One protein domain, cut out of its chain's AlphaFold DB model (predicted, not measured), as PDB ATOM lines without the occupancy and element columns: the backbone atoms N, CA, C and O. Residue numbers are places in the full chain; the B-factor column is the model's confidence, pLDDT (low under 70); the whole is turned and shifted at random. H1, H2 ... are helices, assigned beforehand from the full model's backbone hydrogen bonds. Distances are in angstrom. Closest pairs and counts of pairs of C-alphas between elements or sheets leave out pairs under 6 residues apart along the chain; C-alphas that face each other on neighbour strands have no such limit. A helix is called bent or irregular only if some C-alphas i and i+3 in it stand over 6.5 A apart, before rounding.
ATOM      1  N   GLN A  11     357.751 523.012 420.737       92.75
ATOM      2  CA  GLN A  11     358.739 521.970 420.485       92.75
ATOM      3  C   GLN A  11     358.092 520.823 419.718       92.75
ATOM      4  O   GLN A  11     358.532 520.510 418.613       92.75
ATOM      5  N   ARG A  12     356.987 520.280 420.238       93.06
ATOM      6  CA  ARG A  12     356.227 519.225 419.564       93.06
ATOM      7  C   ARG A  12     355.735 519.643 418.182       93.06
ATOM      8  O   ARG A  12     355.835 518.868 417.242       93.06
ATOM      9  N   PHE A  13     355.266 520.881 418.030       94.62
ATOM     10  CA  PHE A  13     354.864 521.397 416.720       94.62
ATOM     11  C   PHE A  13     356.031 521.405 415.722       94.62
ATOM     12  O   PHE A  13     355.864 521.006 414.571       94.62
ATOM     13  N   ASN A  14     357.213 521.848 416.153       97.06
ATOM     14  CA  ASN A  14     358.400 521.848 415.306       97.06
ATOM     15  C   ASN A  14     358.876 520.422 414.975       97.06
ATOM     16  O   ASN A  14     359.323 520.159 413.862       97.06
ATOM     17  N   GLU A  15     358.762 519.493 415.922       96.38
ATOM     18  CA  GLU A  15     359.076 518.079 415.702       96.38
ATOM     19  C   GLU A  15     358.124 517.445 414.687       96.38
ATOM     20  O   GLU A  15     358.589 516.833 413.724       96.38
ATOM     21  N   ASP A  16     356.819 517.687 414.818       96.88
ATOM     22  CA  ASP A  16     355.827 517.259 413.834       96.88
ATOM     23  C   ASP A  16     356.147 517.855 412.453       96.88
ATOM     24  O   ASP A  16     356.149 517.135 411.453       96.88
ATOM     25  N   PHE A  17     356.480 519.147 412.377       97.56
ATOM     26  CA  PHE A  17     356.864 519.805 411.123       97.56
ATOM     27  C   PHE A  17     358.081 519.141 410.460       97.56
ATOM     28  O   PHE A  17     358.069 518.909 409.248       97.56
ATOM     29  N   LEU A  18     359.108 518.799 411.241       98.00
ATOM     30  CA  LEU A  18     360.308 518.121 410.748       98.00
ATOM     31  C   LEU A  18     360.012 516.701 410.251       98.00
ATOM     32  O   LEU A  18     360.555 516.301 409.224       98.00
ATOM     33  N   ILE A  19     359.136 515.959 410.935       97.50
ATOM     34  CA  ILE A  19     358.721 514.611 410.520       97.50
ATOM     35  C   ILE A  19     357.986 514.666 409.176       97.50
ATOM     36  O   ILE A  19     358.326 513.924 408.255       97.50
ATOM     37  N   HIS A  20     357.018 515.575 409.030       97.88
ATOM     38  CA  HIS A  20     356.214 515.685 407.807       97.88
ATOM     39  C   HIS A  20     357.022 516.165 406.594       97.88
ATOM     40  O   HIS A  20     356.663 515.856 405.461       97.88
ATOM     41  N   ASN A  21     358.116 516.899 406.817       97.56
ATOM     42  CA  ASN A  21     358.928 517.497 405.755       97.56
ATOM     43  C   ASN A  21     360.356 516.940 405.700       97.56
ATOM     44  O   ASN A  21     361.271 517.607 405.214       97.56
ATOM     45  N   ALA A  22     360.551 515.706 406.173       96.81
ATOM     46  CA  ALA A  22     361.871 515.119 406.387       96.81
ATOM     47  C   ALA A  22     362.763 515.083 405.129       96.81
ATOM     48  O   ALA A  22     363.983 515.046 405.247       96.81
ATOM     49  N   THR A  23     362.197 515.110 403.922       97.75
ATOM     50  CA  THR A  23     362.978 515.012 402.679       97.75
ATOM     51  C   THR A  23     363.348 516.355 402.056       97.75
ATOM     52  O   THR A  23     364.016 516.349 401.031       97.75
ATOM     53  N   SER A  24     362.876 517.493 402.575       97.94
ATOM     54  CA  SER A  24     363.146 518.795 401.951       97.94
ATOM     55  C   SER A  24     364.181 519.584 402.731       97.94
ATOM     56  O   SER A  24     363.928 519.981 403.869       97.94
ATOM     57  N   LEU A  25     365.315 519.881 402.097       98.00
ATOM     58  CA  LEU A  25     366.425 520.563 402.760       98.00
ATOM     59  C   LEU A  25     366.015 521.943 403.289       98.00
ATOM     60  O   LEU A  25     366.375 522.319 404.403       98.00
ATOM     61  N   GLN A  26     365.199 522.682 402.529       97.62
ATOM     62  CA  GLN A  26     364.666 523.971 402.979       97.62
ATOM     63  C   GLN A  26     363.826 523.851 404.257       97.62
ATOM     64  O   GLN A  26     363.977 524.667 405.166       97.62
ATOM     65  N   HIS A  27     362.966 522.834 404.346       98.25
ATOM     66  CA  HIS A  27     362.130 522.623 405.528       98.25
ATOM     67  C   HIS A  27     362.964 522.146 406.719       98.25
ATOM     68  O   HIS A  27     362.767 522.636 407.831       98.25
ATOM     69  N   LEU A  28     363.935 521.258 406.490       98.56
ATOM     70  CA  LEU A  28     364.878 520.841 407.527       98.56
ATOM     71  C   LEU A  28     365.639 522.035 408.100       98.56
ATOM     72  O   LEU A  28     365.709 522.168 409.318       98.56
ATOM     73  N   LEU A  29     366.128 522.945 407.252       98.50
ATOM     74  CA  LEU A  29     366.794 524.169 407.694       98.50
ATOM     75  C   LEU A  29     365.877 525.028 408.576       98.50
ATOM     76  O   LEU A  29     366.288 525.461 409.653       98.50
ATOM     77  N   SER A  30     364.629 525.263 408.158       98.31
ATOM     78  CA  SER A  30     363.663 526.038 408.949       98.31
ATOM     79  C   SER A  30     363.364 525.391 410.303       98.31
ATOM     80  O   SER A  30     363.409 526.069 411.332       98.31
ATOM     81  N   GLY A  31     363.098 524.083 410.321       98.56
ATOM     82  CA  GLY A  31     362.792 523.362 411.555       98.56
ATOM     83  C   GLY A  31     364.007 523.222 412.476       98.56
ATOM     84  O   GLY A  31     363.875 523.302 413.696       98.56
ATOM     85  N   ALA A  32     365.211 523.101 411.918       98.69
ATOM     86  CA  ALA A  32     366.456 523.131 412.672       98.69
ATOM     87  C   ALA A  32     366.682 524.492 413.342       98.69
ATOM     88  O   ALA A  32     366.954 524.541 414.542       98.69
ATOM     89  N   LYS A  33     366.527 525.606 412.606       98.56
ATOM     90  CA  LYS A  33     366.646 526.958 413.182       98.56
ATOM     91  C   LYS A  33     365.668 527.145 414.342       98.56
ATOM     92  O   LYS A  33     366.057 527.618 415.406       98.56
ATOM     93  N   MET A  34     364.418 526.710 414.166       98.31
ATOM     94  CA  MET A  34     363.410 526.750 415.227       98.31
ATOM     95  C   MET A  34     363.785 525.849 416.414       98.31
ATOM     96  O   MET A  34     363.617 526.255 417.559       98.31
ATOM     97  N   MET A  35     364.349 524.662 416.167       98.19
ATOM     98  CA  MET A  35     364.799 523.754 417.227       98.19
ATOM     99  C   MET A  35     365.831 524.421 418.139       98.19
ATOM    100  O   MET A  35     365.655 524.415 419.353       98.19
ATOM    101  N   TYR A  36     366.864 525.037 417.561       98.31
ATOM    102  CA  TYR A  36     367.878 525.754 418.335       98.31
ATOM    103  C   TYR A  36     367.353 527.061 418.946       98.31
ATOM    104  O   TYR A  36     367.809 527.495 420.003       98.31
ATOM    105  N   PHE A  37     366.402 527.727 418.290       97.31
ATOM    106  CA  PHE A  37     365.753 528.911 418.847       97.31
ATOM    107  C   PHE A  37     364.971 528.584 420.126       97.31
ATOM    108  O   PHE A  37     365.103 529.308 421.109       97.31
ATOM    109  N   LEU A  38     364.198 527.493 420.116       96.00
ATOM    110  CA  LEU A  38     363.393 527.045 421.255       96.00
ATOM    111  C   LEU A  38     364.237 526.445 422.383       96.00
ATOM    112  O   LEU A  38     363.866 526.572 423.547       96.00
ATOM    113  N   ASP A  39     365.344 525.784 422.045       96.19
ATOM    114  CA  ASP A  39     366.236 525.156 423.012       96.19
ATOM    115  C   ASP A  39     367.685 525.178 422.511       96.19
ATOM    116  O   ASP A  39     368.093 524.416 421.628       96.19
ATOM    117  N   LYS A  40     368.489 526.049 423.125       96.69
ATOM    118  CA  LYS A  40     369.900 526.240 422.776       96.69
ATOM    119  C   LYS A  40     370.754 525.002 423.050       96.69
ATOM    120  O   LYS A  40     371.778 524.838 422.394       96.69
ATOM    121  N   SER A  41     370.337 524.113 423.957       97.50
ATOM    122  CA  SER A  41     371.066 522.870 424.245       97.50
ATOM    123  C   SER A  41     371.007 521.866 423.086       97.50
ATOM    124  O   SER A  41     371.863 520.996 422.969       97.50
ATOM    125  N   ARG A  42     370.043 522.021 422.166       97.69
ATOM    126  CA  ARG A  42     369.844 521.142 421.001       97.69
ATOM    127  C   ARG A  42     370.645 521.560 419.763       97.69
ATOM    128  O   ARG A  42     370.311 521.126 418.660       97.69
ATOM    129  N   GLN A  43     371.678 522.388 419.919       98.19
ATOM    130  CA  GLN A  43     372.490 522.926 418.819       98.19
ATOM    131  C   GLN A  43     373.014 521.831 417.881       98.19
ATOM    132  O   GLN A  43     372.775 521.887 416.679       98.19
ATOM    133  N   GLU A  44     373.674 520.813 418.431       98.25
ATOM    134  CA  GLU A  44     374.276 519.725 417.654       98.25
ATOM    135  C   GLU A  44     373.228 518.990 416.806       98.25
ATOM    136  O   GLU A  44     373.399 518.807 415.600       98.25
ATOM    137  N   LYS A  45     372.080 518.664 417.412       98.38
ATOM    138  CA  LYS A  45     370.956 518.024 416.717       98.38
ATOM    139  C   LYS A  45     370.367 518.924 415.630       98.38
ATOM    140  O   LYS A  45     370.017 518.433 414.560       98.38
ATOM    141  N   ALA A  46     370.242 520.224 415.890       98.62
ATOM    142  CA  ALA A  46     369.749 521.181 414.907       98.62
ATOM    143  C   ALA A  46     370.692 521.268 413.696       98.62
ATOM    144  O   ALA A  46     370.227 521.187 412.560       98.62
ATOM    145  N   ILE A  47     372.004 521.347 413.929       98.62
ATOM    146  CA  ILE A  47     372.999 521.370 412.853       98.62
ATOM    147  C   ILE A  47     372.927 520.079 412.038       98.62
ATOM    148  O   ILE A  47     372.772 520.162 410.826       98.62
ATOM    149  N   ALA A  48     372.923 518.908 412.685       98.44
ATOM    150  CA  ALA A  48     372.834 517.617 411.998       98.44
ATOM    151  C   ALA A  48     371.590 517.497 411.094       98.44
ATOM    152  O   ALA A  48     371.636 516.866 410.040       98.44
ATOM    153  N   ILE A  49     370.473 518.118 411.488       98.50
ATOM    154  CA  ILE A  49     369.254 518.183 410.674       98.50
ATOM    155  C   ILE A  49     369.432 519.141 409.488       98.50
ATOM    156  O   ILE A  49     369.070 518.792 408.366       98.50
ATOM    157  N   ALA A  50     369.976 520.340 409.724       98.31
ATOM    158  CA  ALA A  50     370.154 521.365 408.695       98.31
ATOM    159  C   ALA A  50     371.183 520.973 407.624       98.31
ATOM    160  O   ALA A  50     371.042 521.377 406.473       98.31
ATOM    161  N   THR A  51     372.203 520.197 407.996       98.31
ATOM    162  CA  THR A  51     373.328 519.815 407.129       98.31
ATOM    163  C   THR A  51     373.177 518.431 406.504       98.31
ATOM    164  O   THR A  51     374.115 517.919 405.892       98.31
ATOM    165  N   ARG A  52     372.003 517.804 406.630       97.56
ATOM    166  CA  ARG A  52     371.750 516.468 406.088       97.56
ATOM    167  C   ARG A  52     371.700 516.490 404.558       97.56
ATOM    168  O   ARG A  52     370.878 517.189 403.973       97.56
ATOM    169  N   LEU A  53     372.555 515.690 403.916       97.00
ATOM    170  CA  LEU A  53     372.738 515.666 402.454       97.00
ATOM    171  C   LEU A  53     372.636 514.268 401.819       97.00
ATOM    172  O   LEU A  53     373.010 514.097 400.653       97.00
ATOM    173  N   ASP A  54     372.117 513.280 402.549       95.44
ATOM    174  CA  ASP A  54     371.938 511.914 402.045       95.44
ATOM    175  C   ASP A  54     370.983 511.838 400.831       95.44
ATOM    176  O   ASP A  54     370.389 512.827 400.388       95.44
ATOM    177  N   GLU A  55     370.871 510.656 400.231       94.75
ATOM    178  CA  GLU A  55     370.103 510.424 399.000       94.75
ATOM    179  C   GLU A  55     368.595 510.682 399.143       94.75
ATOM    180  O   GLU A  55     367.928 510.966 398.151       94.75
ATOM    181  N   THR A  56     368.053 510.646 400.366       96.31
ATOM    182  CA  THR A  56     366.627 510.908 400.623       96.31
ATOM    183  C   THR A  56     366.280 512.394 400.526       96.31
ATOM    184  O   THR A  56     365.112 512.758 400.351       96.31
ATOM    185  N   ILE A  57     367.296 513.256 400.622       97.25
ATOM    186  CA  ILE A  57     367.154 514.705 400.608       97.25
ATOM    187  C   ILE A  57     366.982 515.197 399.180       97.25
ATOM    188  O   ILE A  57     367.853 515.057 398.317       97.25
ATOM    189  N   LYS A  58     365.824 515.806 398.955       93.50
ATOM    190  CA  LYS A  58     365.445 516.468 397.717       93.50
ATOM    191  C   LYS A  58     366.057 517.867 397.683       93.50
ATOM    192  O   LYS A  58     366.750 518.300 398.597       93.50
ATOM    193  N   ASP A  59     365.842 518.556 396.567       92.19
ATOM    194  CA  ASP A  59     366.147 519.982 396.422       92.19
ATOM    195  C   ASP A  59     367.588 520.414 396.771       92.19
ATOM    196  O   ASP A  59     367.800 521.582 397.073       92.19
ATOM    197  N   LYS A  60     368.590 519.526 396.646       94.69
ATOM    198  CA  LYS A  60     370.035 519.817 396.789       94.69
ATOM    199  C   LYS A  60     370.579 520.595 395.582       94.69
ATOM    200  O   LYS A  60     371.257 520.046 394.722       94.69
ATOM    201  N   ASN A  61     370.238 521.876 395.491       95.06
ATOM    202  CA  ASN A  61     370.719 522.794 394.460       95.06
ATOM    203  C   ASN A  61     371.560 523.914 395.086       95.06
ATOM    204  O   ASN A  61     371.558 524.098 396.299       95.06
ATOM    205  N   VAL A  62     372.255 524.694 394.254       96.38
ATOM    206  CA  VAL A  62     373.141 525.777 394.719       96.38
ATOM    207  C   VAL A  62     372.433 526.688 395.725       96.38
ATOM    208  O   VAL A  62     372.946 526.922 396.811       96.38
ATOM    209  N   LYS A  63     371.209 527.135 395.423       96.56
ATOM    210  CA  LYS A  63     370.470 528.081 396.267       96.56
ATOM    211  C   LYS A  63     370.158 527.518 397.654       96.56
ATOM    212  O   LYS A  63     370.237 528.250 398.636       96.56
ATOM    213  N   THR A  64     369.738 526.260 397.752       97.12
ATOM    214  CA  THR A  64     369.396 525.644 399.045       97.12
ATOM    215  C   THR A  64     370.633 525.329 399.861       97.12
ATOM    216  O   THR A  64     370.661 525.637 401.049       97.12
ATOM    217  N   LEU A  65     371.671 524.798 399.217       98.25
ATOM    218  CA  LEU A  65     372.937 524.501 399.868       98.25
ATOM    219  C   LEU A  65     373.592 525.777 400.411       98.25
ATOM    220  O   LEU A  65     373.993 525.797 401.571       98.25
ATOM    221  N   THR A  66     373.602 526.868 399.634       97.50
ATOM    222  CA  THR A  66     374.132 528.167 400.077       97.50
ATOM    223  C   THR A  66     373.369 528.715 401.280       97.50
ATOM    224  O   THR A  66     374.000 529.164 402.228       97.50
ATOM    225  N   LYS A  67     372.036 528.604 401.317       98.12
ATOM    226  CA  LYS A  67     371.244 529.046 402.482       98.12
ATOM    227  C   LYS A  67     371.594 528.306 403.773       98.12
ATOM    228  O   LYS A  67     371.518 528.889 404.852       98.12
ATOM    229  N   VAL A  68     371.933 527.020 403.682       98.31
ATOM    230  CA  VAL A  68     372.410 526.260 404.845       98.31
ATOM    231  C   VAL A  68     373.794 526.759 405.260       98.31
ATOM    232  O   VAL A  68     374.001 527.020 406.439       98.31
ATOM    233  N   SER A  69     374.712 526.971 404.310       97.44
ATOM    234  CA  SER A  69     376.033 527.550 404.593       97.44
ATOM    235  C   SER A  69     375.935 528.920 405.268       97.44
ATOM    236  O   SER A  69     376.588 529.143 406.282       97.44
ATOM    237  N   GLU A  70     375.080 529.809 404.761       97.62
ATOM    238  CA  GLU A  70     374.806 531.121 405.359       97.62
ATOM    239  C   GLU A  70     374.297 530.978 406.795       97.62
ATOM    240  O   GLU A  70     374.786 531.661 407.684       97.62
ATOM    241  N   ALA A  71     373.381 530.041 407.052       98.25
ATOM    242  CA  ALA A  71     372.849 529.801 408.391       98.25
ATOM    243  C   ALA A  71     373.893 529.293 409.404       98.25
ATOM    244  O   ALA A  71     373.742 529.507 410.606       98.25
ATOM    245  N   LEU A  72     374.929 528.591 408.939       98.00
ATOM    246  CA  LEU A  72     376.046 528.166 409.788       98.00
ATOM    247  C   LEU A  72     376.979 529.340 410.129       98.00
ATOM    248  O   LEU A  72     377.679 529.283 411.137       98.00
ATOM    249  N   LEU A  73     376.975 530.405 409.321       96.38
ATOM    250  CA  LEU A  73     377.832 531.582 409.490       96.38
ATOM    251  C   LEU A  73     377.119 532.780 410.140       96.38
ATOM    252  O   LEU A  73     377.756 533.558 410.843       96.38
ATOM    253  N   ASP A  74     375.811 532.938 409.930       96.06
ATOM    254  CA  ASP A  74     375.026 534.111 410.353       96.06
ATOM    255  C   ASP A  74     374.632 534.103 411.845       96.06
ATOM    256  O   ASP A  74     373.953 535.012 412.323       96.06
ATOM    257  N   GLY A  75     375.040 533.070 412.590       95.12
ATOM    258  CA  GLY A  75     374.712 532.890 414.003       95.12
ATOM    259  C   GLY A  75     373.350 532.239 414.268       95.12
ATOM    260  O   GLY A  75     372.996 532.053 415.436       95.12
ATOM    261  N   SER A  76     372.607 531.812 413.238       97.06
ATOM    262  CA  SER A  76     371.325 531.099 413.387       97.06
ATOM    263  C   SER A  76     371.435 529.844 414.248       97.06
ATOM    264  O   SER A  76     370.446 529.443 414.859       97.06
ATOM    265  N   PHE A  77     372.623 529.245 414.308       98.06
ATOM    266  CA  PHE A  77     372.940 528.084 415.132       98.06
ATOM    267  C   PHE A  77     374.017 528.374 416.186       98.06
ATOM    268  O   PHE A  77     374.525 527.440 416.785       98.06
ATOM    269  N   GLY A  78     374.383 529.635 416.437       96.31
ATOM    270  CA  GLY A  78     375.555 529.975 417.253       96.31
ATOM    271  C   GLY A  78     376.877 529.739 416.508       96.31
ATOM    272  O   GLY A  78     376.914 529.799 415.281       96.31
ATOM    273  N   ASN A  79     377.969 529.485 417.235       96.19
ATOM    274  CA  ASN A  79     379.280 529.227 416.625       96.19
ATOM    275  C   ASN A  79     379.310 527.849 415.944       96.19
ATOM    276  O   ASN A  79     379.188 526.838 416.636       96.19
ATOM    277  N   CYS A  80     379.492 527.824 414.619       96.31
ATOM    278  CA  CYS A  80     379.468 526.598 413.812       96.31
ATOM    279  C   CYS A  80     380.645 526.486 412.829       96.31
ATOM    280  O   CYS A  80     380.500 525.873 411.773       96.31
ATOM    281  N   SER A  81     381.804 527.090 413.120       94.12
ATOM    282  CA  SER A  81     382.920 527.150 412.160       94.12
ATOM    283  C   SER A  81     383.416 525.776 411.694       94.12
ATOM    284  O   SER A  81     383.727 525.608 410.516       94.12
ATOM    285  N   SER A  82     383.464 524.774 412.580       95.88
ATOM    286  CA  SER A  82     383.870 523.413 412.197       95.88
ATOM    287  C   SER A  82     382.816 522.730 411.324       95.88
ATOM    288  O   SER A  82     383.147 522.190 410.271       95.88
ATOM    289  N   GLN A  83     381.540 522.814 411.710       97.88
ATOM    290  CA  GLN A  83     380.437 522.219 410.954       97.88
ATOM    291  C   GLN A  83     380.233 522.914 409.603       97.88
ATOM    292  O   GLN A  83     379.870 522.262 408.627       97.88
ATOM    293  N   TYR A  84     380.511 524.218 409.519       97.38
ATOM    294  CA  TYR A  84     380.563 524.951 408.259       97.38
ATOM    295  C   TYR A  84     381.609 524.360 407.310       97.38
ATOM    296  O   TYR A  84     381.283 524.093 406.155       97.38
ATOM    297  N   GLU A  85     382.836 524.100 407.773       96.75
ATOM    298  CA  GLU A  85     383.882 523.532 406.914       96.75
ATOM    299  C   GLU A  85     383.560 522.110 406.444       96.75
ATOM    300  O   GLU A  85     383.793 521.767 405.282       96.75
ATOM    301  N   GLU A  86     382.997 521.277 407.318       97.31
ATOM    302  CA  GLU A  86     382.524 519.938 406.951       97.31
ATOM    303  C   GLU A  86     381.411 520.009 405.903       97.31
ATOM    304  O   GLU A  86     381.481 519.349 404.861       97.31
ATOM    305  N   TYR A  87     380.419 520.869 406.135       98.00
ATOM    306  CA  TYR A  87     379.305 521.061 405.220       98.00
ATOM    307  C   TYR A  87     379.757 521.643 403.874       98.00
ATOM    308  O   TYR A  87     379.318 521.175 402.823       98.00
ATOM    309  N   ARG A  88     380.689 522.604 403.874       97.25
ATOM    310  CA  ARG A  88     381.300 523.169 402.662       97.25
ATOM    311  C   ARG A  88     381.980 522.081 401.835       97.25
ATOM    312  O   ARG A  88     381.749 522.008 400.631       97.25
ATOM    313  N   LYS A  89     382.785 521.214 402.464       97.25
ATOM    314  CA  LYS A  89     383.434 520.078 401.783       97.25
ATOM    315  C   LYS A  89     382.400 519.127 401.179       97.25
ATOM    316  O   LYS A  89     382.539 518.742 400.021       97.25
ATOM    317  N   ALA A  90     381.347 518.794 401.925       97.38
ATOM    318  CA  ALA A  90     380.268 517.949 401.419       97.38
ATOM    319  C   ALA A  90     379.548 518.590 400.215       97.38
ATOM    320  O   ALA A  90     379.312 517.924 399.208       97.38
ATOM    321  N   CYS A  91     379.273 519.895 400.272       97.25
ATOM    322  CA  CYS A  91     378.680 520.640 399.161       97.25
ATOM    323  C   CYS A  91     379.603 520.707 397.938       97.25
ATOM    324  O   CYS A  91     379.124 520.576 396.815       97.25
ATOM    325  N   HIS A  92     380.915 520.863 398.136       96.62
ATOM    326  CA  HIS A  92     381.895 520.827 397.049       96.62
ATOM    327  C   HIS A  92     381.908 519.467 396.343       96.62
ATOM    328  O   HIS A  92     381.926 519.420 395.120       96.62
ATOM    329  N   ASN A  93     381.811 518.363 397.088       95.50
ATOM    330  CA  ASN A  93     381.729 517.027 396.489       95.50
ATOM    331  C   ASN A  93     380.454 516.839 395.649       95.50
ATOM    332  O   ASN A  93     380.489 516.159 394.627       95.50
ATOM    333  N   LEU A  94     379.335 517.447 396.060       94.88
ATOM    334  CA  LEU A  94     378.080 517.415 395.302       94.88
ATOM    335  C   LEU A  94     378.112 518.330 394.072       94.88
ATOM    336  O   LEU A  94     377.555 517.980 393.034       94.88
ATOM    337  N   LEU A  95     378.729 519.508 394.191       94.12
ATOM    338  CA  LEU A  95     378.757 520.545 393.161       94.12
ATOM    339  C   LEU A  95     380.175 521.133 392.999       94.12
ATOM    340  O   LEU A  95     380.402 522.288 393.378       94.12
ATOM    341  N   PRO A  96     381.121 520.395 392.382       93.56
ATOM    342  CA  PRO A  96     382.548 520.756 392.371       93.56
ATOM    343  C   PRO A  96     382.865 522.115 391.745       93.56
ATOM    344  O   PRO A  96     383.844 522.762 392.105       93.56
ATOM    345  N   LEU A  97     382.019 522.566 390.818       91.31
ATOM    346  CA  LEU A  97     382.210 523.804 390.063       91.31
ATOM    347  C   LEU A  97     381.579 525.038 390.731       91.31
ATOM    348  O   LEU A  97     381.665 526.139 390.193       91.31
ATOM    349  N   THR A  98     380.917 524.883 391.883       92.88
ATOM    350  CA  THR A  98     380.250 526.007 392.558       92.88
ATOM    351  C   THR A  98     381.250 526.798 393.396       92.88
ATOM    352  O   THR A  98     381.766 526.298 394.396       92.88
ATOM    353  N   SER A  99     381.470 528.065 393.033       91.56
ATOM    354  CA  SER A  99     382.429 528.960 393.698       91.56
ATOM    355  C   SER A  99     382.164 529.150 395.194       91.56
ATOM    356  O   SER A  99     383.109 529.229 395.972       91.56
ATOM    357  N   ALA A 100     380.895 529.141 395.610       89.31
ATOM    358  CA  ALA A 100     380.494 529.277 397.012       89.31
ATOM    359  C   ALA A 100     381.016 528.149 397.926       89.31
ATOM    360  O   ALA A 100     381.040 528.319 399.141       89.31
ATOM    361  N   PHE A 101     381.424 527.005 397.363       93.69
ATOM    362  CA  PHE A 101     381.924 525.858 398.127       93.69
ATOM    363  C   PHE A 101     383.393 525.548 397.853       93.69
ATOM    364  O   PHE A 101     383.890 524.531 398.335       93.69
ATOM    365  N   LEU A 102     384.108 526.391 397.105       91.00
ATOM    366  CA  LEU A 102     385.538 526.189 396.893       91.00
ATOM    367  C   LEU A 102     386.297 526.250 398.227       91.00
ATOM    368  O   LEU A 102     385.877 526.956 399.149       91.00
ATOM    369  N   PRO A 103     387.393 525.484 398.374       83.06
ATOM    370  CA  PRO A 103     388.280 525.667 399.509       83.06
ATOM    371  C   PRO A 103     388.769 527.111 399.521       83.06
ATOM    372  O   PRO A 103     389.031 527.677 398.458       83.06
ATOM    373  N   ALA A 104     388.926 527.689 400.712       75.06
ATOM    374  CA  ALA A 104     389.710 528.906 400.828       75.06
ATOM    375  C   ALA A 104     391.068 528.636 400.173       75.06
ATOM    376  O   ALA A 104     391.717 527.630 400.479       75.06
ATOM    377  N   VAL A 105     391.457 529.491 399.229       64.56
ATOM    378  CA  VAL A 105     392.786 529.422 398.633       64.56
ATOM    379  C   VAL A 105     393.747 529.757 399.763       64.56
ATOM    380  O   VAL A 105     393.896 530.912 400.143       64.56
ATOM    381  N   THR A 106     394.322 528.742 400.396       54.16
ATOM    382  CA  THR A 106     395.415 528.959 401.332       54.16
ATOM    383  C   THR A 106     396.573 529.526 400.518       54.16
ATOM    384  O   THR A 106     396.961 528.911 399.522       54.16
ATOM    385  N   ASP A 107     397.135 530.667 400.933       50.25
ATOM    386  CA  ASP A 107     398.276 531.347 400.281       50.25
ATOM    387  C   ASP A 107     399.468 530.415 399.967       50.25
ATOM    388  O   ASP A 107     400.319 530.704 399.129       50.25
ATOM    389  N   THR A 108     399.508 529.232 400.578       46.81
ATOM    390  CA  THR A 108     400.463 528.157 400.294       46.81
ATOM    391  C   THR A 108     400.442 527.634 398.852       46.81
ATOM    392  O   THR A 108     401.439 527.048 398.431       46.81
ATOM    393  N   ALA A 109     399.366 527.834 398.081       47.44
ATOM    394  CA  ALA A 109     399.319 527.450 396.666       47.44
ATOM    395  C   ALA A 109     399.948 528.499 395.726       47.44
ATOM    396  O   ALA A 109     400.441 528.130 394.664       47.44
ATOM    397  N   LEU A 110     399.985 529.777 396.125       48.00
ATOM    398  CA  LEU A 110     400.580 530.864 395.333       48.00
ATOM    399  C   LEU A 110     402.103 530.975 395.522       48.00
ATOM    400  O   LEU A 110     402.796 531.471 394.640       48.00
TER     401      LEU A 110
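Overview. This is residues 11 to 110 of the 123 residues of the protein "NMDA receptor-regulated 1-like protein" of Cricetulus griseus (UniProt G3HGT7). Five helices, H1 to H5, stand nearly aligned in a zigzag succession, each running the opposite way to the one before, and a thin tail with the small H6 sticks out beyond them at residues 105 to 110. H1 is at one end of this slab and H5 near the other, with H2, H3 and H4 between them. The printed part has 100 residues with six named helices, H1 to H6 in that order, and no named strand; the class is all helix. The whole is compact, with a radius of gyration of the C-alphas of 14.1 A, yet elongated in outline, with spans of 52 by 26 by 16 A.

Arrangement. H1, residues 11 to 20, and H2, residues 25 to 38, form a helical hairpin at a shallow tilt of 10 degrees; their closest C-alphas, those of Leu 18 and Gly 31, are 5.9 A apart. H2 and H3, residues 40 to 50, form a second hairpin, opposite ways at a shallow tilt of 3 degrees, with the closest C-alphas, of Ala 32 and Ala 46, 4.4 A apart. H2 is the hub, touching three helices. The third is H4, residues 62 to 73, which only just touches it, with 3 pairs of C-alphas within 8 A; H2 touches H4 with residues 25 to 29 alone, and H4 touches H2 with residues 64 to 68 alone, the closest C-alphas, of Gln 26 and Thr 64, being 6.4 A apart. H3 and H4 are close but not clearly touching, the closest C-alphas, of Ala 50 and Val 68, being 6.6 A apart. H4 and H5, residues 81 to 94, form a third hairpin at a shallow tilt of 12 degrees; the closest C-alphas, of Leu 72 and Tyr 84, are 5.8 A apart. H1 and H5 are apart. H6, residues 107 to 110, touches no helix. The packing is mostly aligned: the 4 touching pairs are at a shallow tilt. In H1, H2, H4 and H5 every O i to N i+4 pair is within hydrogen-bond range; in H3 5 of 7 are, and H6 is too short for such a pair.

Along the chain. H1 begins at C-alpha 11, (358.739, 521.970, 420.485), and measures 14.4 A from first to last C-alpha. H2 measures 19.8 A. H3 measures 14.9 A and is irregular, with C-alphas 41 and 44 8.0 A apart. H4 measures 16.5 A. H5 measures 20.1 A and ends at C-alpha 94, (378.080, 517.415, 395.302). H6, 5.5 A long, ends at C-alpha 110, (400.580, 530.864, 395.333).

Size, cuts and confidence. The two C-alphas farthest apart, of Arg 12 and Leu 110, are 51.9 A apart. The printed part has no cut. The links H3 to H4, with 11 residues, and H5 to H6, with 12, are long. Residues 105 to 110 stand free, and these same residues have pLDDT under 70; the mean pLDDT of the printed part is 93.6.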